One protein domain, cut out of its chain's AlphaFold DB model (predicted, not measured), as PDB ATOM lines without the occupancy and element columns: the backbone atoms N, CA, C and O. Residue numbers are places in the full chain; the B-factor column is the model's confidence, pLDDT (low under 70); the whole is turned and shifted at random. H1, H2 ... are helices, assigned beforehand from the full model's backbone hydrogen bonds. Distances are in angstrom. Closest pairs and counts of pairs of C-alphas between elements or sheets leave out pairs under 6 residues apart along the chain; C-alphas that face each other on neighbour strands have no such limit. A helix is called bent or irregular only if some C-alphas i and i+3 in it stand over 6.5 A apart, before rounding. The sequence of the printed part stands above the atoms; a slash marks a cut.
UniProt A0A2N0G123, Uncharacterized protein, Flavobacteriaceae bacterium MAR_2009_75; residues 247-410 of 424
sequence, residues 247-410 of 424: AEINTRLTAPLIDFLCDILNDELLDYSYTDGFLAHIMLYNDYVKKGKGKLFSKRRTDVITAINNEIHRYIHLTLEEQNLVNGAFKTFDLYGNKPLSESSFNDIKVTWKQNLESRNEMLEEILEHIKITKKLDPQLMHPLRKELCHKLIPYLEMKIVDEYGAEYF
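This is residues 247 to 410 of the 424 residues of an uncharacterized protein of Flavobacteriaceae bacterium MAR_2009_75 (UniProt A0A2N0G123). Four helices, H1, H3, H4 and H6, form an up-and-down bundle, each running against the one before it, in a long, loose rod. H2 packs on residues 301 to 311 of H3, toward the end of the rod away from residue 247. The 164 printed residues, with six named helices, H1 to H6 in order, and no named strand, are all helix in class. The radius of gyration of the C-alphas is 20.2 A and the spans are 67 by 28 by 21 A.

H1, residues 247 to 266, touches H3, residues 301 to 337, at residues 322 to 337 alone, opposite ways at a shallow tilt of 12 degrees; the closest C-alphas, of Ile 249 and Gly 337, are 6.2 A apart. H2, residues 276 to 291, forms a helical hairpin with H3, at a steep tilt of 37 degrees, only just past shallow; residues 278 to 285 alone touch residues 301 to 311 alone, closest at the C-alphas of His 281 and Val 304, 6.5 A. H3 and H4, residues 347 to 374, are a hairpin at a shallow 12 degrees, closest at the C-alphas of Ile 316 and Asn 361, 6.3 A. H5, residues 379 to 382, is close to but not clearly touching H4. H6, residues 385 to 405, touches H4 with residues 385 to 393 alone, the C-alphas of Arg 360 and Leu 385 closest at 6.5 A, and H1, those of Leu 265 and Cys 390 closest at 6.5 A. H3 and H6 are apart. O i to N i+4 pairs are all within hydrogen-bond range in H2, H3 and H4, with 14 of 16 in H1 and 16 of 17 in H6; H5 is too short for one.

H1 begins at C-alpha 247, (2.647, -12.478, 169.419), has a kink of 40 degrees near residue 254 and is only just irregular, C-alphas 252 and 255 being 7.0 A apart. H3 is 54.3 A long, H4 40.2 A and H6 29.6 A, ending at C-alpha 405, (-5.375, -11.151, 174.559).

The farthest C-alphas, of Glu 248 and Lys 295, are 67.4 A apart. The printed part has no cut and no long link. Its mean pLDDT is 73.6; 61 residues are under 70, among them 266 to 284, 287 to 302 and 376 to 393.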
ATOM      1  N   ALA A 247       3.972 -12.169 168.870       76.75
ATOM      2  CA  ALA A 247       2.647 -12.478 169.419       76.75
ATOM      3  C   ALA A 247       2.610 -13.748 170.297       76.75
ATOM      4  O   ALA A 247       1.909 -13.789 171.308       76.75
ATOM      5  N   GLU A 248       3.355 -14.797 169.940       81.31
ATOM      6  CA  GLU A 248       3.429 -16.032 170.732       81.31
ATOM      7  C   GLU A 248       4.278 -15.864 171.999       81.31
ATOM      8  O   GLU A 248       3.926 -16.435 173.032       81.31
ATOM      9  N   ILE A 249       5.377 -15.103 171.930       80.00
ATOM     10  CA  ILE A 249       6.203 -14.749 173.099       80.00
ATOM     11  C   ILE A 249       5.346 -13.970 174.090       80.00
ATOM     12  O   ILE A 249       5.212 -14.367 175.245       80.00
ATOM     13  N   ASN A 250       4.704 -12.925 173.582       74.62
ATOM     14  CA  ASN A 250       3.742 -12.089 174.270       74.62
ATOM     15  C   ASN A 250       2.659 -12.941 174.960       74.62
ATOM     16  O   ASN A 250       2.562 -12.960 176.180       74.62
ATOM     17  N   THR A 251       1.950 -13.804 174.232       76.81
ATOM     18  CA  THR A 251       0.915 -14.674 174.834       76.81
ATOM     19  C   THR A 251       1.432 -15.535 175.999       76.81
ATOM     20  O   THR A 251       0.679 -15.869 176.910       76.81
ATOM     21  N   ARG A 252       2.711 -15.926 175.981       80.44
ATOM     22  CA  ARG A 252       3.296 -16.818 176.990       80.44
ATOM     23  C   ARG A 252       3.867 -16.092 178.197       80.44
ATOM     24  O   ARG A 252       3.737 -16.604 179.302       80.44
ATOM     25  N   LEU A 253       4.525 -14.958 177.982       82.44
ATOM     26  CA  LEU A 253       5.281 -14.266 179.023       82.44
ATOM     27  C   LEU A 253       4.609 -12.994 179.528       82.44
ATOM     28  O   LEU A 253       4.954 -12.555 180.619       82.44
ATOM     29  N   THR A 254       3.641 -12.428 178.801       79.94
ATOM     30  CA  THR A 254       2.948 -11.205 179.226       79.94
ATOM     31  C   THR A 254       2.262 -11.389 180.571       79.94
ATOM     32  O   THR A 254       2.518 -10.614 181.486       79.94
ATOM     33  N   ALA A 255       1.428 -12.422 180.721       78.25
ATOM     34  CA  ALA A 255       0.717 -12.655 181.976       78.25
ATOM     35  C   ALA A 255       1.682 -12.919 183.152       78.25
ATOM     36  O   ALA A 255       1.588 -12.185 184.132       78.25
ATOM     37  N   PRO A 256       2.677 -13.830 183.053       82.25
ATOM     38  CA  PRO A 256       3.668 -14.000 184.116       82.25
ATOM     39  C   PRO A 256       4.478 -12.738 184.435       82.25
ATOM     40  O   PRO A 256       4.785 -12.489 185.595       82.25
ATOM     41  N   LEU A 257       4.823 -11.930 183.426       83.94
ATOM     42  CA  LEU A 257       5.553 -10.680 183.635       83.94
ATOM     43  C   LEU A 257       4.683  -9.670 184.375       83.94
ATOM     44  O   LEU A 257       5.165  -8.988 185.269       83.94
ATOM     45  N   ILE A 258       3.403  -9.581 184.026       80.81
ATOM     46  CA  ILE A 258       2.470  -8.678 184.691       80.81
ATOM     47  C   ILE A 258       2.189  -9.142 186.112       80.81
ATOM     48  O   ILE A 258       2.245  -8.311 187.009       80.81
ATOM     49  N   ASP A 259       1.968 -10.437 186.338       79.62
ATOM     50  CA  ASP A 259       1.836 -10.992 187.685       79.62
ATOM     51  C   ASP A 259       3.083 -10.674 188.523       79.62
ATOM     52  O   ASP A 259       2.953 -10.155 189.624       79.62
ATOM     53  N   PHE A 260       4.288 -10.862 187.974       85.44
ATOM     54  CA  PHE A 260       5.542 -10.511 188.645       85.44
ATOM     55  C   PHE A 260       5.662  -9.013 188.962       85.44
ATOM     56  O   PHE A 260       6.034  -8.640 190.073       85.44
ATOM     57  N   LEU A 261       5.345  -8.133 188.008       84.19
ATOM     58  CA  LEU A 261       5.384  -6.685 188.228       84.19
ATOM     59  C   LEU A 261       4.334  -6.254 189.258       84.19
ATOM     60  O   LEU A 261       4.627  -5.429 190.118       84.19
ATOM     61  N   CYS A 262       3.131  -6.823 189.200       80.00
ATOM     62  CA  CYS A 262       2.086  -6.611 190.192       80.00
ATOM     63  C   CYS A 262       2.516  -7.116 191.567       80.00
ATOM     64  O   CYS A 262       2.291  -6.412 192.546       80.00
ATOM     65  N   ASP A 263       3.165  -8.275 191.653       79.81
ATOM     66  CA  ASP A 263       3.734  -8.781 192.898       79.81
ATOM     67  C   ASP A 263       4.793  -7.806 193.421       79.81
ATOM     68  O   ASP A 263       4.662  -7.372 194.549       79.81
ATOM     69  N   ILE A 264       5.728  -7.292 192.614       78.38
ATOM     70  CA  ILE A 264       6.668  -6.235 193.056       78.38
ATOM     71  C   ILE A 264       5.945  -4.978 193.577       78.38
ATOM     72  O   ILE A 264       6.398  -4.339 194.532       78.38
ATOM     73  N   LEU A 265       4.834  -4.583 192.953       73.69
ATOM     74  CA  LEU A 265       4.044  -3.429 193.397       73.69
ATOM     75  C   LEU A 265       3.254  -3.712 194.684       73.69
ATOM     76  O   LEU A 265       3.069  -2.788 195.478       73.69
ATOM     77  N   ASN A 266       2.801  -4.953 194.879       69.25
ATOM     78  CA  ASN A 266       1.955  -5.390 195.990       69.25
ATOM     79  C   ASN A 266       2.743  -5.944 197.186       69.25
ATOM     80  O   ASN A 266       2.208  -5.962 198.291       69.25
ATOM     81  N   ASP A 267       3.965  -6.432 196.977       64.50
ATOM     82  CA  ASP A 267       4.728  -7.157 197.986       64.50
ATOM     83  C   ASP A 267       5.178  -6.217 199.112       64.50
ATOM     84  O   ASP A 267       5.717  -5.121 198.888       64.50
ATOM     85  N   GLU A 268       4.973  -6.703 200.338       48.44
ATOM     86  CA  GLU A 268       5.413  -6.092 201.589       48.44
ATOM     87  C   GLU A 268       6.944  -6.039 201.698       48.44
ATOM     88  O   GLU A 268       7.466  -5.173 202.399       48.44
ATOM     89  N   LEU A 269       7.675  -6.884 200.954       43.31
ATOM     90  CA  LEU A 269       9.145  -6.825 200.835       43.31
ATOM     91  C   LEU A 269       9.648  -5.430 200.430       43.31
ATOM     92  O   LEU A 269      10.700  -4.974 200.892       43.31
ATOM     93  N   LEU A 270       8.853  -4.721 199.626       46.19
ATOM     94  CA  LEU A 270       9.102  -3.338 199.248       46.19
ATOM     95  C   LEU A 270       8.078  -2.360 199.834       46.19
ATOM     96  O   LEU A 270       8.146  -1.181 199.493       46.19
ATOM     97  N   ASP A 271       7.112  -2.789 200.661       43.94
ATOM     98  CA  ASP A 271       6.118  -1.886 201.262       43.94
ATOM     99  C   ASP A 271       6.800  -0.862 202.172       43.94
ATOM    100  O   ASP A 271       7.147  -1.076 203.332       43.94
ATOM    101  N   TYR A 272       7.026   0.290 201.558       51.44
ATOM    102  CA  TYR A 272       7.475   1.519 202.170       51.44
ATOM    103  C   TYR A 272       6.310   2.479 202.308       51.44
ATOM    104  O   TYR A 272       6.497   3.693 202.204       51.44
ATOM    105  N   SER A 273       5.106   1.972 202.605       48.28
ATOM    106  CA  SER A 273       4.299   2.683 203.583       48.28
ATOM    107  C   SER A 273       5.253   2.962 204.738       48.28
ATOM    108  O   SER A 273       5.839   2.054 205.324       48.28
ATOM    109  N   TYR A 274       5.630   4.235 204.867       53.31
ATOM    110  CA  TYR A 274       6.651   4.651 205.804       53.31
ATOM    111  C   TYR A 274       6.382   3.937 207.116       53.31
ATOM    112  O   TYR A 274       5.286   4.099 207.657       53.31
ATOM    113  N   THR A 275       7.315   3.084 207.553       57.59
ATOM    114  CA  THR A 275       7.045   2.239 208.716       57.59
ATOM    115  C   THR A 275       6.574   3.146 209.844       57.59
ATOM    116  O   THR A 275       7.002   4.308 209.921       57.59
ATOM    117  N   ASP A 276       5.731   2.641 210.745       57.38
ATOM    118  CA  ASP A 276       5.354   3.409 211.936       57.38
ATOM    119  C   ASP A 276       6.598   4.002 212.618       57.38
ATOM    120  O   ASP A 276       6.541   5.106 213.144       57.38
ATOM    121  N   GLY A 277       7.755   3.334 212.508       62.09
ATOM    122  CA  GLY A 277       9.069   3.846 212.888       62.09
ATOM    123  C   GLY A 277       9.537   5.094 212.126       62.09
ATOM    124  O   GLY A 277       9.902   6.073 212.772       62.09
ATOM    125  N   PHE A 278       9.551   5.110 210.787       67.00
ATOM    126  CA  PHE A 278       9.953   6.301 210.020       67.00
ATOM    127  C   PHE A 278       8.987   7.469 210.229       67.00
ATOM    128  O   PHE A 278       9.434   8.578 210.532       67.00
ATOM    129  N   LEU A 279       7.673   7.220 210.155       64.75
ATOM    130  CA  LEU A 279       6.665   8.244 210.448       64.75
ATOM    131  C   LEU A 279       6.796   8.742 211.882       64.75
ATOM    132  O   LEU A 279       6.794   9.953 212.094       64.75
ATOM    133  N   ALA A 280       6.992   7.851 212.859       65.31
ATOM    134  CA  ALA A 280       7.232   8.251 214.238       65.31
ATOM    135  C   ALA A 280       8.495   9.099 214.353       65.31
ATOM    136  O   ALA A 280       8.427  10.160 214.963       65.31
ATOM    137  N   HIS A 281       9.624   8.711 213.751       68.81
ATOM    138  CA  HIS A 281      10.858   9.504 213.781       68.81
ATOM    139  C   HIS A 281      10.669  10.892 213.162       68.81
ATOM    140  O   HIS A 281      11.166  11.877 213.712       68.81
ATOM    141  N   ILE A 282       9.900  10.994 212.078       68.56
ATOM    142  CA  ILE A 282       9.554  12.264 211.435       68.56
ATOM    143  C   ILE A 282       8.640  13.115 212.307       68.56
ATOM    144  O   ILE A 282       8.896  14.307 212.497       68.56
ATOM    145  N   MET A 283       7.571  12.529 212.843       68.31
ATOM    146  CA  MET A 283       6.641  13.221 213.732       68.31
ATOM    147  C   MET A 283       7.379  13.729 214.967       68.31
ATOM    148  O   MET A 283       7.233  14.897 215.323       68.31
ATOM    149  N   LEU A 284       8.243  12.895 215.553       67.12
ATOM    150  CA  LEU A 284       9.102  13.243 216.680       67.12
ATOM    151  C   LEU A 284      10.037  14.397 216.304       67.12
ATOM    152  O   LEU A 284      10.092  15.404 217.002       67.12
ATOM    153  N   TYR A 285      10.722  14.311 215.166       70.88
ATOM    154  CA  TYR A 285      11.608  15.369 214.688       70.88
ATOM    155  C   TYR A 285      10.888  16.713 214.512       70.88
ATOM    156  O   TYR A 285      11.342  17.738 215.031       70.88
ATOM    157  N   ASN A 286       9.738  16.709 213.836       70.06
ATOM    158  CA  ASN A 286       8.929  17.903 213.608       70.06
ATOM    159  C   ASN A 286       8.423  18.512 214.918       70.06
ATOM    160  O   ASN A 286       8.461  19.735 215.076       70.06
ATOM    161  N   ASP A 287       8.009  17.686 215.877       69.56
ATOM    162  CA  ASP A 287       7.576  18.147 217.196       69.56
ATOM    163  C   ASP A 287       8.708  18.831 217.970       69.56
ATOM    164  O   ASP A 287       8.501  19.877 218.595       69.56
ATOM    165  N   TYR A 288       9.927  18.297 217.894       64.38
ATOM    166  CA  TYR A 288      11.091  18.887 218.555       64.38
ATOM    167  C   TYR A 288      11.538  20.192 217.911       64.38
ATOM    168  O   TYR A 288      11.826  21.163 218.617       64.38
ATOM    169  N   VAL A 289      11.589  20.222 216.576       63.78
ATOM    170  CA  VAL A 289      11.927  21.420 215.807       63.78
ATOM    171  C   VAL A 289      10.910  22.527 216.086       63.78
ATOM    172  O   VAL A 289      11.312  23.658 216.353       63.78
ATOM    173  N   LYS A 290       9.607  22.212 216.077       64.12
ATOM    174  CA  LYS A 290       8.538  23.192 216.329       64.12
ATOM    175  C   LYS A 290       8.551  23.732 217.755       64.12
ATOM    176  O   LYS A 290       8.262  24.907 217.959       64.12
ATOM    177  N   LYS A 291       8.867  22.899 218.751       65.06
ATOM    178  CA  LYS A 291       8.746  23.289 220.165       65.06
ATOM    179  C   LYS A 291       9.992  23.977 220.727       65.06
ATOM    180  O   LYS A 291       9.911  24.496 221.833       65.06
ATOM    181  N   GLY A 292      11.145  23.954 220.049       60.72
ATOM    182  CA  GLY A 292      12.410  24.476 220.602       60.72
ATOM    183  C   GLY A 292      12.863  23.760 221.891       60.72
ATOM    184  O   GLY A 292      13.765  24.217 222.591       60.72
ATOM    185  N   LYS A 293      12.231  22.626 222.229       55.06
ATOM    186  CA  LYS A 293      12.372  21.898 223.497       55.06
ATOM    187  C   LYS A 293      13.350  20.733 223.345       55.06
ATOM    188  O   LYS A 293      12.982  19.576 223.485       55.06
ATOM    189  N   GLY A 294      14.624  21.035 223.100       53.53
ATOM    190  CA  GLY A 294      15.680  20.013 223.008       53.53
ATOM    191  C   GLY A 294      16.042  19.313 224.332       53.53
ATOM    192  O   GLY A 294      16.857  18.400 224.320       53.53
ATOM    193  N   LYS A 295      15.473  19.731 225.474       50.00
ATOM    194  CA  LYS A 295      15.868  19.263 226.818       50.00
ATOM    195  C   LYS A 295      15.070  18.071 227.379       50.00
ATOM    196  O   LYS A 295      15.427  17.595 228.447       50.00
ATOM    197  N   LEU A 296      14.004  17.606 226.720       46.88
ATOM    198  CA  LEU A 296      13.016  16.688 227.328       46.88
ATOM    199  C   LEU A 296      13.068  15.227 226.850       46.88
ATOM    200  O   LEU A 296      12.144  14.470 227.120       46.88
ATOM    201  N   PHE A 297      14.142  14.800 226.188       45.84
ATOM    202  CA  PHE A 297      14.294  13.412 225.753       45.84
ATOM    203  C   PHE A 297      15.705  12.881 225.978       45.84
ATOM    204  O   PHE A 297      16.676  13.633 225.966       45.84
ATOM    205  N   SER A 298      15.800  11.561 226.146       53.41
ATOM    206  CA  SER A 298      17.056  10.831 226.335       53.41
ATOM    207  C   SER A 298      17.919  10.743 225.068       53.41
ATOM    208  O   SER A 298      19.138  10.636 225.186       53.41
ATOM    209  N   LYS A 299      17.321  10.815 223.867       56.81
ATOM    210  CA  LYS A 299      18.034  10.816 222.575       56.81
ATOM    211  C   LYS A 299      18.338  12.239 222.107       56.81
ATOM    212  O   LYS A 299      17.477  13.122 222.159       56.81
ATOM    213  N   ARG A 300      19.560  12.466 221.626       65.69
ATOM    214  CA  ARG A 300      20.004  13.760 221.089       65.69
ATOM    215  C   ARG A 300      19.385  13.977 219.704       65.69
ATOM    216  O   ARG A 300      19.123  13.028 218.975       65.69
ATOM    217  N   ARG A 301      19.187  15.238 219.295       67.25
ATOM    218  CA  ARG A 301      18.698  15.604 217.942       67.25
ATOM    219  C   ARG A 301      19.519  14.949 216.823       67.25
ATOM    220  O   ARG A 301      18.966  14.606 215.783       67.25
ATOM    221  N   THR A 302      20.822  14.789 217.047       69.88
ATOM    222  CA  THR A 302      21.741  14.071 216.158       69.88
ATOM    223  C   THR A 302      21.264  12.652 215.882       69.88
ATOM    224  O   THR A 302      21.253  12.248 214.731       69.88
ATOM    225  N   ASP A 303      20.768  11.950 216.897       76.19
ATOM    226  CA  ASP A 303      20.373  10.543 216.801       76.19
ATOM    227  C   ASP A 303      19.117  10.378 215.932       76.19
ATOM    228  O   ASP A 303      19.001   9.414 215.183       76.19
ATOM    229  N   VAL A 304      18.192  11.348 215.986       73.00
ATOM    230  CA  VAL A 304      16.981  11.367 215.147       73.00
ATOM    231  C   VAL A 304      17.324  11.668 213.686       73.00
ATOM    232  O   VAL A 304      16.817  10.997 212.796       73.00
ATOM    233  N   ILE A 305      18.213  12.636 213.427       76.31
ATOM    234  CA  ILE A 305      18.680  12.936 212.060       76.31
ATOM    235  C   ILE A 305      19.426  11.731 211.478       76.31
ATOM    236  O   ILE A 305      19.177  11.356 210.339       76.31
ATOM    237  N   THR A 306      20.299  11.093 212.262       83.06
ATOM    238  CA  THR A 306      20.987   9.866 211.851       83.06
ATOM    239  C   THR A 306      19.994   8.749 211.529       83.06
ATOM    240  O   THR A 306      20.151   8.096 210.504       83.06
ATOM    241  N   ALA A 307      18.951   8.554 212.342       80.06
ATOM    242  CA  ALA A 307      17.918   7.556 212.064       80.06
ATOM    243  C   ALA A 307      17.155   7.845 210.758       80.06
ATOM    244  O   ALA A 307      16.959   6.930 209.963       80.06
ATOM    245  N   ILE A 308      16.778   9.106 210.508       77.88
ATOM    246  CA  ILE A 308      16.117   9.511 209.257       77.88
ATOM    247  C   ILE A 308      17.039   9.275 208.055       77.88
ATOM    248  O   ILE A 308      16.606   8.687 207.070       77.88
ATOM    249  N   ASN A 309      18.312   9.675 208.142       83.81
ATOM    250  CA  ASN A 309      19.280   9.463 207.064       83.81
ATOM    251  C   ASN A 309      19.477   7.974 206.759       83.81
ATOM    252  O   ASN A 309      19.464   7.581 205.597       83.81
ATOM    253  N   ASN A 310      19.634   7.145 207.795       84.81
ATOM    254  CA  ASN A 310      19.780   5.700 207.631       84.81
ATOM    255  C   ASN A 310      18.552   5.089 206.948       84.81
ATOM    256  O   ASN A 310      18.707   4.239 206.078       84.81
ATOM    257  N   GLU A 311      17.349   5.543 207.302       81.25
ATOM    258  CA  GLU A 311      16.119   5.056 206.681       81.25
ATOM    259  C   GLU A 311      15.982   5.516 205.221       81.25
ATOM    260  O   GLU A 311      15.597   4.725 204.364       81.25
ATOM    261  N   ILE A 312      16.369   6.753 204.892       81.81
ATOM    262  CA  ILE A 312      16.393   7.214 203.495       81.81
ATOM    263  C   ILE A 312      17.396   6.400 202.669       81.81
ATOM    264  O   ILE A 312      17.060   5.933 201.584       81.81
ATOM    265  N   HIS A 313      18.607   6.172 203.184       85.00
ATOM    266  CA  HIS A 313      19.586   5.319 202.508       85.00
ATOM    267  C   HIS A 313      19.079   3.886 202.332       85.00
ATOM    268  O   HIS A 313      19.290   3.294 201.273       85.00
ATOM    269  N   ARG A 314      18.365   3.350 203.329       83.75
ATOM    270  CA  ARG A 314      17.672   2.064 203.221       83.75
ATOM    271  C   ARG A 314      16.665   2.080 202.063       83.75
ATOM    272  O   ARG A 314      16.689   1.163 201.251       83.75
ATOM    273  N   TYR A 315      15.841   3.119 201.922       80.38
ATOM    274  CA  TYR A 315      14.900   3.237 200.797       80.38
ATOM    275  C   TYR A 315      15.584   3.358 199.431       80.38
ATOM    276  O   TYR A 315      15.120   2.750 198.471       80.38
ATOM    277  N   ILE A 316      16.693   4.097 199.330       82.75
ATOM    278  CA  ILE A 316      17.481   4.186 198.088       82.75
ATOM    279  C   ILE A 316      18.020   2.802 197.702       82.75
ATOM    280  O   ILE A 316      17.891   2.388 196.551       82.75
ATOM    281  N   HIS A 317      18.582   2.066 198.668       85.19
ATOM    282  CA  HIS A 317      19.067   0.703 198.447       85.19
ATOM    283  C   HIS A 317      17.961  -0.209 197.914       85.19
ATOM    284  O   HIS A 317      18.159  -0.943 196.953       85.19
ATOM    285  N   LEU A 318      16.770  -0.111 198.494       82.06
ATOM    286  CA  LEU A 318      15.644  -0.945 198.104       82.06
ATOM    287  C   LEU A 318      15.064  -0.568 196.734       82.06
ATOM    288  O   LEU A 318      14.683  -1.443 195.964       82.06
ATOM    289  N   THR A 319      15.066   0.719 196.374       83.12
ATOM    290  CA  THR A 319      14.764   1.159 195.002       83.12
ATOM    291  C   THR A 319      15.757   0.562 193.995       83.12
ATOM    292  O   THR A 319      15.363   0.178 192.893       83.12
ATOM    293  N   LEU A 320      17.038   0.452 194.357       85.81
ATOM    294  CA  LEU A 320      18.048  -0.186 193.512       85.81
ATOM    295  C   LEU A 320      17.820  -1.703 193.389       85.81
ATOM    296  O   LEU A 320      17.975  -2.256 192.301       85.81
ATOM    297  N   GLU A 321      17.425  -2.381 194.467       86.19
ATOM    298  CA  GLU A 321      17.039  -3.798 194.417       86.19
ATOM    299  C   GLU A 321      15.821  -4.028 193.517       86.19
ATOM    300  O   GLU A 321      15.876  -4.882 192.631       86.19
ATOM    301  N   GLU A 322      14.774  -3.210 193.658       87.00
ATOM    302  CA  GLU A 322      13.598  -3.207 192.778       87.00
ATOM    303  C   GLU A 322      14.013  -3.039 191.307       87.00
ATOM    304  O   GLU A 322      13.623  -3.827 190.441       87.00
ATOM    305  N   GLN A 323      14.878  -2.059 191.021       87.50
ATOM    306  CA  GLN A 323      15.406  -1.826 189.679       87.50
ATOM    307  C   GLN A 323      16.150  -3.051 189.132       87.50
ATOM    308  O   GLN A 323      15.984  -3.411 187.965       87.50
ATOM    309  N   ASN A 324      16.973  -3.696 189.960       89.00
ATOM    310  CA  ASN A 324      17.735  -4.879 189.575       89.00
ATOM    311  C   ASN A 324      16.825  -6.080 189.283       89.00
ATOM    312  O   ASN A 324      17.067  -6.790 188.306       89.00
ATOM    313  N   LEU A 325      15.772  -6.285 190.082       88.12
ATOM    314  CA  LEU A 325      14.780  -7.341 189.870       88.12
ATOM    315  C   LEU A 325      14.023  -7.144 188.554       88.12
ATOM    316  O   LEU A 325      13.995  -8.044 187.714       88.12
ATOM    317  N   VAL A 326      13.489  -5.943 188.327       89.56
ATOM    318  CA  VAL A 326      12.745  -5.605 187.103       89.56
ATOM    319  C   VAL A 326      13.638  -5.700 185.863       89.56
ATOM    320  O   VAL A 326      13.253  -6.293 184.855       89.56
ATOM    321  N   ASN A 327      14.872  -5.192 185.936       90.38
ATOM    322  CA  ASN A 327      15.834  -5.330 184.842       90.38
ATOM    323  C   ASN A 327      16.205  -6.795 184.571       90.38
ATOM    324  O   ASN A 327      16.388  -7.170 183.412       90.38
ATOM    325  N   GLY A 328      16.308  -7.625 185.613       90.94
ATOM    326  CA  GLY A 328      16.529  -9.065 185.485       90.94
ATOM    327  C   GLY A 328      15.380  -9.771 184.766       90.94
ATOM    328  O   GLY A 328      15.622 -10.566 183.853       90.94
ATOM    329  N   ALA A 329      14.137  -9.422 185.103       90.50
ATOM    330  CA  ALA A 329      12.952  -9.950 184.433       90.50
ATOM    331  C   ALA A 329      12.905  -9.549 182.953       90.50
ATOM    332  O   ALA A 329      12.731 -10.397 182.078       90.50
ATOM    333  N   PHE A 330      13.176  -8.278 182.649       90.25
ATOM    334  CA  PHE A 330      13.260  -7.801 181.269       90.25
ATOM    335  C   PHE A 330      14.378  -8.476 180.473       90.25
ATOM    336  O   PHE A 330      14.147  -8.917 179.353       90.25
ATOM    337  N   LYS A 331      15.566  -8.650 181.060       90.31
ATOM    338  CA  LYS A 331      16.660  -9.390 180.416       90.31
ATOM    339  C   LYS A 331      16.273 -10.843 180.128       90.31
ATOM    340  O   LYS A 331      16.652 -11.395 179.100       90.31
ATOM    341  N   THR A 332      15.529 -11.470 181.033       88.94
ATOM    342  CA  THR A 332      15.008 -12.828 180.838       88.94
ATOM    343  C   THR A 332      14.008 -12.876 179.684       88.94
ATOM    344  O   THR A 332      14.075 -13.780 178.853       88.94
ATOM    345  N   PHE A 333      13.121 -11.886 179.597       87.88
ATOM    346  CA  PHE A 333      12.177 -11.749 178.493       87.88
ATOM    347  C   PHE A 333      12.904 -11.564 177.149       87.88
ATOM    348  O   PHE A 333      12.596 -12.280 176.195       87.88
ATOM    349  N   ASP A 334      13.917 -10.688 177.093       87.25
ATOM    350  CA  ASP A 334      14.787 -10.493 175.918       87.25
ATOM    351  C   ASP A 334      15.403 -11.825 175.464       87.25
ATOM    352  O   ASP A 334      15.383 -12.193 174.286       87.25
ATOM    353  N   LEU A 335      15.941 -12.575 176.430       87.88
ATOM    354  CA  LEU A 335      16.610 -13.848 176.198       87.88
ATOM    355  C   LEU A 335      15.647 -14.925 175.686       87.88
ATOM    356  O   LEU A 335      16.006 -15.722 174.813       87.88
ATOM    357  N   TYR A 336      14.422 -14.949 176.209       87.75
ATOM    358  CA  TYR A 336      13.375 -15.854 175.753       87.75
ATOM    359  C   TYR A 336      12.968 -15.523 174.315       87.75
ATOM    360  O   TYR A 336      13.025 -16.391 173.443       87.75
ATOM    361  N   GLY A 337      12.673 -14.250 174.034       83.94
ATOM    362  CA  GLY A 337      12.285 -13.790 172.702       83.94
ATOM    363  C   GLY A 337      13.405 -13.804 171.658       83.94
ATOM    364  O   GLY A 337      13.119 -13.762 170.463       83.94
ATOM    365  N   ASN A 338      14.665 -13.904 172.094       83.50
ATOM    366  CA  ASN A 338      15.856 -13.740 171.256       83.50
ATOM    367  C   ASN A 338      15.869 -12.395 170.501       83.50
ATOM    368  O   ASN A 338      16.353 -12.306 169.373       83.50
ATOM    369  N   LYS A 339      15.289 -11.356 171.111       78.81
ATOM    370  CA  LYS A 339      15.196  -9.997 170.570       78.81
ATOM    371  C   LYS A 339      15.152  -8.978 171.710       78.81
ATOM    372  O   LYS A 339      14.589  -9.294 172.757       78.81
ATOM    373  N   PRO A 340      15.685  -7.760 171.521       76.44
ATOM    374  CA  PRO A 340      15.564  -6.699 172.512       76.44
ATOM    375  C   PRO A 340      14.115  -6.217 172.692       76.44
ATOM    376  O   PRO A 340      13.421  -5.885 171.734       76.44
ATOM    377  N   LEU A 341      13.702  -6.037 173.942       70.31
ATOM    378  CA  LEU A 341      12.429  -5.465 174.381       70.31
ATOM    379  C   LEU A 341      12.192  -4.052 173.851       70.31
ATOM    380  O   LEU A 341      11.040  -3.627 173.798       70.31
ATOM    381  N   SER A 342      13.244  -3.323 173.455       70.38
ATOM    382  CA  SER A 342      13.119  -2.006 172.813       70.38
ATOM    383  C   SER A 342      12.290  -2.044 171.528       70.38
ATOM    384  O   SER A 342      11.814  -1.007 171.084       70.38
ATOM    385  N   GLU A 343      12.111  -3.229 170.945       67.00
ATOM    386  CA  GLU A 343      11.296  -3.465 169.753       67.00
ATOM    387  C   GLU A 343       9.880  -3.978 170.087       67.00
ATOM    388  O   GLU A 343       9.111  -4.298 169.184       67.00
ATOM    389  N   SER A 344       9.516  -4.063 171.373       72.56
ATOM    390  CA  SER A 344       8.258  -4.654 171.852       72.56
ATOM    391  C   SER A 344       7.324  -3.638 172.523       72.56
ATOM    392  O   SER A 344       7.752  -2.567 172.961       72.56
ATOM    393  N   SER A 345       6.050  -4.016 172.700       70.25
ATOM    394  CA  SER A 345       5.057  -3.233 173.457       70.25
ATOM    395  C   SER A 345       5.411  -3.045 174.942       70.25
ATOM    396  O   SER A 345       4.845  -2.178 175.602       70.25
ATOM    397  N   PHE A 346       6.386  -3.793 175.464       75.75
ATOM    398  CA  PHE A 346       6.868  -3.689 176.844       75.75
ATOM    399  C   PHE A 346       7.896  -2.578 177.072       75.75
ATOM    400  O   PHE A 346       8.202  -2.259 178.225       75.75
ATOM    401  N   ASN A 347       8.429  -1.964 176.010       83.75
ATOM    402  CA  ASN A 347       9.386  -0.870 176.163       83.75
ATOM    403  C   ASN A 347       8.783   0.311 176.940       83.75
ATOM    404  O   ASN A 347       9.450   0.878 177.802       83.75
ATOM    405  N   ASP A 348       7.510   0.627 176.703       81.19
ATOM    406  CA  ASP A 348       6.798   1.693 177.416       81.19
ATOM    407  C   ASP A 348       6.716   1.412 178.922       81.19
ATOM    408  O   ASP A 348       6.928   2.314 179.734       81.19
ATOM    409  N   ILE A 349       6.479   0.151 179.306       82.00
ATOM    410  CA  ILE A 349       6.448  -0.289 180.710       82.00
ATOM    411  C   ILE A 349       7.834  -0.112 181.327       82.00
ATOM    412  O   ILE A 349       7.961   0.491 182.390       82.00
ATOM    413  N   LYS A 350       8.882  -0.571 180.636       86.25
ATOM    414  CA  LYS A 350      10.273  -0.438 181.086       86.25
ATOM    415  C   LYS A 350      10.688   1.023 181.273       86.25
ATOM    416  O   LYS A 350      11.289   1.358 182.293       86.25
ATOM    417  N   VAL A 351      10.366   1.892 180.313       86.69
ATOM    418  CA  VAL A 351      10.667   3.332 180.375       86.69
ATOM    419  C   VAL A 351       9.900   3.995 181.516       86.69
ATOM    420  O   VAL A 351      10.511   4.692 182.323       86.69
ATOM    421  N   THR A 352       8.597   3.728 181.630       83.69
ATOM    422  CA  THR A 352       7.741   4.289 182.687       83.69
ATOM    423  C   THR A 352       8.213   3.857 184.075       83.69
ATOM    424  O   THR A 352       8.305   4.683 184.983       83.69
ATOM    425  N   TRP A 353       8.563   2.577 184.241       85.69
ATOM    426  CA  TRP A 353       9.091   2.052 185.500       85.69
ATOM    427  C   TRP A 353      10.401   2.741 185.875       85.69
ATOM    428  O   TRP A 353      10.538   3.260 186.980       85.69
ATOM    429  N   LYS A 354      11.349   2.808 184.932       87.38
ATOM    430  CA  LYS A 354      12.650   3.451 185.141       87.38
ATOM    431  C   LYS A 354      12.499   4.917 185.556       87.38
ATOM    432  O   LYS A 354      13.082   5.308 186.561       87.38
ATOM    433  N   GLN A 355      11.695   5.690 184.825       85.62
ATOM    434  CA  GLN A 355      11.446   7.100 185.136       85.62
ATOM    435  C   GLN A 355      10.869   7.274 186.544       85.62
ATOM    436  O   GLN A 355      11.267   8.182 187.265       85.62
ATOM    437  N   ASN A 356       9.968   6.384 186.974       81.25
ATOM    438  CA  ASN A 356       9.426   6.452 188.326       81.25
ATOM    439  C   ASN A 356      10.485   6.199 189.406       81.25
ATOM    440  O   ASN A 356      10.502   6.906 190.413       81.25
ATOM    441  N   LEU A 357      11.368   5.217 189.200       83.19
ATOM    442  CA  LEU A 357      12.462   4.943 190.135       83.19
ATOM    443  C   LEU A 357      13.460   6.103 190.204       83.19
ATOM    444  O   LEU A 357      13.906   6.452 191.295       83.19
ATOM    445  N   GLU A 358      13.771   6.725 189.065       84.88
ATOM    446  CA  GLU A 358      14.633   7.912 188.997       84.88
ATOM    447  C   GLU A 358      14.013   9.079 189.774       84.88
ATOM    448  O   GLU A 358      14.640   9.581 190.704       84.88
ATOM    449  N   SER A 359      12.745   9.419 189.514       81.62
ATOM    450  CA  SER A 359      12.050  10.483 190.253       81.62
ATOM    451  C   SER A 359      11.940  10.198 191.757       81.62
ATOM    452  O   SER A 359      12.039  11.113 192.571       81.62
ATOM    453  N   ARG A 360      11.763   8.930 192.162       79.06
ATOM    454  CA  ARG A 360      11.780   8.531 193.581       79.06
ATOM    455  C   ARG A 360      13.134   8.802 194.230       79.06
ATOM    456  O   ARG A 360      13.173   9.331 195.338       79.06
ATOM    457  N   ASN A 361      14.224   8.429 193.566       81.62
ATOM    458  CA  ASN A 361      15.568   8.645 194.091       81.62
ATOM    459  C   ASN A 361      15.905  10.138 194.166       81.62
ATOM    460  O   ASN A 361      16.381  10.580 195.208       81.62
ATOM    461  N   GLU A 362      15.569  10.917 193.134       84.38
ATOM    462  CA  GLU A 362      15.732  12.377 193.129       84.38
ATOM    463  C   GLU A 362      15.010  13.023 194.322       84.38
ATOM    464  O   GLU A 362      15.613  13.790 195.070       84.38
ATOM    465  N   MET A 363      13.759  12.633 194.596       80.00
ATOM    466  CA  MET A 363      13.020  13.132 195.764       80.00
ATOM    467  C   MET A 363      13.681  12.764 197.101       80.00
ATOM    468  O   MET A 363      13.730  13.585 198.018       80.00
ATOM    469  N   LEU A 364      14.188  11.535 197.246       80.81
ATOM    470  CA  LEU A 364      14.880  11.101 198.467       80.81
ATOM    471  C   LEU A 364      16.187  11.882 198.682       80.81
ATOM    472  O   LEU A 364      16.508  12.249 199.816       80.81
ATOM    473  N   GLU A 365      16.916  12.179 197.609       84.69
ATOM    474  CA  GLU A 365      18.121  13.010 197.639       84.69
ATOM    475  C   GLU A 365      17.804  14.473 197.981       84.69
ATOM    476  O   GLU A 365      18.481  15.068 198.826       84.69
ATOM    477  N   GLU A 366      16.735  15.037 197.417       84.06
ATOM    478  CA  GLU A 366      16.246  16.375 197.766       84.06
ATOM    479  C   GLU A 366      15.867  16.472 199.250       84.06
ATOM    480  O   GLU A 366      16.219  17.449 199.919       84.06
ATOM    481  N   ILE A 367      15.209  15.444 199.800       78.69
ATOM    482  CA  ILE A 367      14.905  15.360 201.233       78.69
ATOM    483  C   ILE A 367      16.199  15.368 202.058       78.69
ATOM    484  O   ILE A 367      16.297  16.127 203.029       78.69
ATOM    485  N   LEU A 368      17.198  14.558 201.692       83.50
ATOM    486  CA  LEU A 368      18.485  14.506 202.395       83.50
ATOM    487  C   LEU A 368      19.188  15.867 202.395       83.50
ATOM    488  O   LEU A 368      19.629  16.337 203.451       83.50
ATOM    489  N   GLU A 369      19.272  16.522 201.237       85.94
ATOM    490  CA  GLU A 369      19.930  17.824 201.119       85.94
ATOM    491  C   GLU A 369      19.141  18.913 201.867       85.94
ATOM    492  O   GLU A 369      19.729  19.723 202.590       85.94
ATOM    493  N   HIS A 370      17.805  18.877 201.820       81.75
ATOM    494  CA  HIS A 370      16.963  19.783 202.598       81.75
ATOM    495  C   HIS A 370      17.195  19.616 204.107       81.75
ATOM    496  O   HIS A 370      17.453  20.606 204.800       81.75
ATOM    497  N   ILE A 371      17.175  18.384 204.632       78.75
ATOM    498  CA  ILE A 371      17.456  18.101 206.051       78.75
ATOM    499  C   ILE A 371      18.851  18.601 206.425       78.75
ATOM    500  O   ILE A 371      19.045  19.171 207.505       78.75
ATOM    501  N   LYS A 372      19.838  18.409 205.549       83.06
ATOM    502  CA  LYS A 372      21.219  18.832 205.775       83.06
ATOM    503  C   LYS A 372      21.342  20.353 205.882       83.06
ATOM    504  O   LYS A 372      22.047  20.801 206.795       83.06
ATOM    505  N   ILE A 373      20.646  21.116 205.039       84.44
ATOM    506  CA  ILE A 373      20.663  22.588 205.023       84.44
ATOM    507  C   ILE A 373      19.802  23.163 206.150       84.44
ATOM    508  O   ILE A 373      20.291  23.906 207.002       84.44
ATOM    509  N   THR A 374      18.511  22.828 206.173       80.69
ATOM    510  CA  THR A 374      17.528  23.507 207.031       80.69
ATOM    511  C   THR A 374      17.501  22.941 208.440       80.69
ATOM    512  O   THR A 374      17.029  23.600 209.372       80.69
ATOM    513  N   LYS A 375      17.992  21.708 208.615       75.62
ATOM    514  CA  LYS A 375      17.780  20.917 209.828       75.62
ATOM    515  C   LYS A 375      16.285  20.856 210.187       75.62
ATOM    516  O   LYS A 375      15.935  20.876 211.374       75.62
ATOM    517  N   LYS A 376      15.418  20.790 209.167       69.12
ATOM    518  CA  LYS A 376      13.966  20.566 209.227       69.12
ATOM    519  C   LYS A 376      13.561  19.587 208.120       69.12
ATOM    520  O   LYS A 376      14.357  19.317 207.232       69.12
ATOM    521  N   LEU A 377      12.362  19.025 208.223       65.88
ATOM    522  CA  LEU A 377      11.767  18.188 207.187       65.88
ATOM    523  C   LEU A 377      10.486  18.877 206.732       65.88
ATOM    524  O   LEU A 377       9.674  19.258 207.579       65.88
ATOM    525  N   ASP A 378      10.313  19.044 205.426       68.25
ATOM    526  CA  ASP A 378       9.073  19.559 204.859       68.25
ATOM    527  C   ASP A 378       8.086  18.399 204.624       68.25
ATOM    528  O   ASP A 378       8.393  17.492 203.846       68.25
ATOM    529  N   PRO A 379       6.905  18.388 205.272       60.44
ATOM    530  CA  PRO A 379       5.878  17.376 205.034       60.44
ATOM    531  C   PRO A 379       5.411  17.283 203.576       60.44
ATOM    532  O   PRO A 379       4.879  16.248 203.191       60.44
ATOM    533  N   GLN A 380       5.585  18.330 202.765       64.31
ATOM    534  CA  GLN A 380       5.198  18.316 201.351       64.31
ATOM    535  C   GLN A 380       6.126  17.452 200.487       64.31
ATOM    536  O   GLN A 380       5.684  16.927 199.470       64.31
ATOM    537  N   LEU A 381       7.371  17.223 200.923       61.28
ATOM    538  CA  LEU A 381       8.326  16.351 200.227       61.28
ATOM    539  C   LEU A 381       8.018  14.852 200.421       61.28
ATOM    540  O   LEU A 381       8.648  14.006 199.801       61.28
ATOM    541  N   MET A 382       7.039  14.501 201.263       57.47
ATOM    542  CA  MET A 382       6.737  13.119 201.661       57.47
ATOM    543  C   MET A 382       5.737  12.388 200.749       57.47
ATOM    544  O   MET A 382       5.335  11.271 201.085       57.47
ATOM    545  N   HIS A 383       5.295  12.976 199.633       56.44
ATOM    546  CA  HIS A 383       4.280  12.350 198.777       56.44
ATOM    547  C   HIS A 383       4.807  11.052 198.128       56.44
ATOM    548  O   HIS A 383       5.787  11.090 197.386       56.44
ATOM    549  N   PRO A 384       4.180   9.886 198.380       53.25
ATOM    550  CA  PRO A 384       4.704   8.616 197.898       53.25
ATOM    551  C   PRO A 384       4.373   8.416 196.411       53.25
ATOM    552  O   PRO A 384       3.281   7.962 196.062       53.25
ATOM    553  N   LEU A 385       5.351   8.684 195.538       56.91
ATOM    554  CA  LEU A 385       5.290   8.419 194.089       56.91
ATOM    555  C   LEU A 385       4.943   6.960 193.737       56.91
ATOM    556  O   LEU A 385       4.442   6.696 192.646       56.91
ATOM    557  N   ARG A 386       5.171   5.998 194.644       55.81
ATOM    558  CA  ARG A 386       4.865   4.579 194.398       55.81
ATOM    559  C   ARG A 386       3.364   4.315 194.276       55.81
ATOM    560  O   ARG A 386       2.953   3.561 193.404       55.81
ATOM    561  N   LYS A 387       2.526   4.989 195.075       59.03
ATOM    562  CA  LYS A 387       1.065   4.844 194.962       59.03
ATOM    563  C   LYS A 387       0.561   5.384 193.620       59.03
ATOM    564  O   LYS A 387      -0.345   4.812 193.024       59.03
ATOM    565  N   GLU A 388       1.181   6.453 193.120       63.97
ATOM    566  CA  GLU A 388       0.908   6.964 191.774       63.97
ATOM    567  C   GLU A 388       1.391   6.013 190.678       63.97
ATOM    568  O   GLU A 388       0.704   5.875 189.668       63.97
ATOM    569  N   LEU A 389       2.528   5.335 190.877       63.25
ATOM    570  CA  LEU A 389       3.006   4.308 189.957       63.25
ATOM    571  C   LEU A 389       2.009   3.153 189.858       63.25
ATOM    572  O   LEU A 389       1.609   2.821 188.749       63.25
ATOM    573  N   CYS A 390       1.549   2.598 190.986       64.25
ATOM    574  CA  CYS A 390       0.551   1.527 190.985       64.25
ATOM    575  C   CYS A 390      -0.735   1.963 190.268       64.25
ATOM    576  O   CYS A 390      -1.235   1.242 189.411       64.25
ATOM    577  N   HIS A 391      -1.234   3.172 190.547       65.94
ATOM    578  CA  HIS A 391      -2.431   3.701 189.884       65.94
ATOM    579  C   HIS A 391      -2.251   3.977 188.382       65.94
ATOM    580  O   HIS A 391      -3.250   4.043 187.673       65.94
ATOM    581  N   LYS A 392      -1.022   4.178 187.891       68.69
ATOM    582  CA  LYS A 392      -0.744   4.404 186.461       68.69
ATOM    583  C   LYS A 392      -0.438   3.102 185.728       68.69
ATOM    584  O   LYS A 392      -0.996   2.860 184.662       68.69
ATOM    585  N   LEU A 393       0.443   2.278 186.291       68.88
ATOM    586  CA  LEU A 393       0.906   1.049 185.663       68.88
ATOM    587  C   LEU A 393      -0.139  -0.050 185.723       68.88
ATOM    588  O   LEU A 393      -0.344  -0.670 184.695       68.88
ATOM    589  N   ILE A 394      -0.829  -0.276 186.848       71.94
ATOM    590  CA  ILE A 394      -1.797  -1.382 186.927       71.94
ATOM    591  C   ILE A 394      -2.880  -1.222 185.849       71.94
ATOM    592  O   ILE A 394      -2.968  -2.112 185.009       71.94
ATOM    593  N   PRO A 395      -3.592  -0.083 185.721       74.50
ATOM    594  CA  PRO A 395      -4.584   0.068 184.655       74.50
ATOM    595  C   PRO A 395      -3.989  -0.018 183.247       74.50
ATOM    596  O   PRO A 395      -4.646  -0.510 182.335       74.50
ATOM    597  N   TYR A 396      -2.749   0.442 183.048       71.62
ATOM    598  CA  TYR A 396      -2.060   0.309 181.762       71.62
ATOM    599  C   TYR A 396      -1.755  -1.161 181.429       71.62
ATOM    600  O   TYR A 396      -2.006  -1.593 180.307       71.62
ATOM    601  N   LEU A 397      -1.254  -1.933 182.397       69.81
ATOM    602  CA  LEU A 397      -0.975  -3.365 182.263       69.81
ATOM    603  C   LEU A 397      -2.272  -4.151 182.028       69.81
ATOM    604  O   LEU A 397      -2.326  -4.982 181.127       69.81
ATOM    605  N   GLU A 398      -3.329  -3.838 182.779       71.44
ATOM    606  CA  GLU A 398      -4.664  -4.424 182.626       71.44
ATOM    607  C   GLU A 398      -5.247  -4.139 181.238       71.44
ATOM    608  O   GLU A 398      -5.661  -5.063 180.540       71.44
ATOM    609  N   MET A 399      -5.220  -2.875 180.799       79.06
ATOM    610  CA  MET A 399      -5.680  -2.471 179.467       79.06
ATOM    611  C   MET A 399      -4.895  -3.197 178.373       79.06
ATOM    612  O   MET A 399      -5.499  -3.731 177.449       79.06
ATOM    613  N   LYS A 400      -3.565  -3.289 178.494       70.25
ATOM    614  CA  LYS A 400      -2.730  -4.015 177.529       70.25
ATOM    615  C   LYS A 400      -3.048  -5.506 177.471       70.25
ATOM    616  O   LYS A 400      -3.079  -6.052 176.374       70.25
ATOM    617  N   ILE A 401      -3.332  -6.154 178.605       67.31
ATOM    618  CA  ILE A 401      -3.778  -7.557 178.610       67.31
ATOM    619  C   ILE A 401      -5.101  -7.699 177.857       67.31
ATOM    620  O   ILE A 401      -5.245  -8.580 177.011       67.31
ATOM    621  N   VAL A 402      -6.070  -6.837 178.164       74.75
ATOM    622  CA  VAL A 402      -7.408  -6.915 177.569       74.75
ATOM    623  C   VAL A 402      -7.359  -6.637 176.065       74.75
ATOM    624  O   VAL A 402      -7.966  -7.388 175.303       74.75
ATOM    625  N   ASP A 403      -6.616  -5.615 175.641       73.25
ATOM    626  CA  ASP A 403      -6.489  -5.228 174.233       73.25
ATOM    627  C   ASP A 403      -5.756  -6.290 173.400       73.25
ATOM    628  O   ASP A 403      -6.136  -6.544 172.256       73.25
ATOM    629  N   GLU A 404      -4.702  -6.908 173.948       67.12
ATOM    630  CA  GLU A 404      -3.868  -7.856 173.200       67.12
ATOM    631  C   GLU A 404      -4.377  -9.306 173.258       67.12
ATOM    632  O   GLU A 404      -4.198 -10.040 172.284       67.12
ATOM    633  N   TYR A 405      -5.013  -9.736 174.355       63.19
ATOM    634  CA  TYR A 405      -5.375 -11.151 174.559       63.19
ATOM    635  C   TYR A 405      -6.861 -11.389 174.819       63.19
ATOM    636  O   TYR A 405      -7.306 -12.524 174.685       63.19
ATOM    637  N   GLY A 406      -7.639 -10.354 175.137       72.62
ATOM    638  CA  GLY A 406      -9.041 -10.488 175.527       72.62
ATOM    639  C   GLY A 406      -9.233 -10.566 177.042       72.62
ATOM    640  O   GLY A 406      -8.352 -10.970 177.806       72.62
ATOM    641  N   ALA A 407     -10.416 -10.152 177.498       74.75
ATOM    642  CA  ALA A 407     -10.741 -10.022 178.919       74.75
ATOM    643  C   ALA A 407     -10.749 -11.362 179.678       74.75
ATOM    644  O   ALA A 407     -10.608 -11.380 180.896       74.75
ATOM    645  N   GLU A 408     -10.894 -12.492 178.988       66.44
ATOM    646  CA  GLU A 408     -10.893 -13.830 179.583       66.44
ATOM    647  C   GLU A 408      -9.519 -14.272 180.110       66.44
ATOM    648  O   GLU A 408      -9.453 -15.118 181.004       66.44
ATOM    649  N   TYR A 409      -8.434 -13.680 179.598       58.94
ATOM    650  CA  TYR A 409      -7.074 -13.897 180.102       58.94
ATOM    651  C   TYR A 409      -6.759 -13.015 181.311       58.94
ATOM    652  O   TYR A 409      -5.766 -13.237 182.001       58.94
ATOM    653  N   PHE A 410      -7.637 -12.055 181.613       61.84
ATOM    654  CA  PHE A 410      -7.577 -11.265 182.825       61.84
ATOM    655  C   PHE A 410      -8.332 -11.979 183.956       61.84
ATOM    656  O   PHE A 410      -9.530 -11.794 184.171       61.84
TER     657      PHE A 410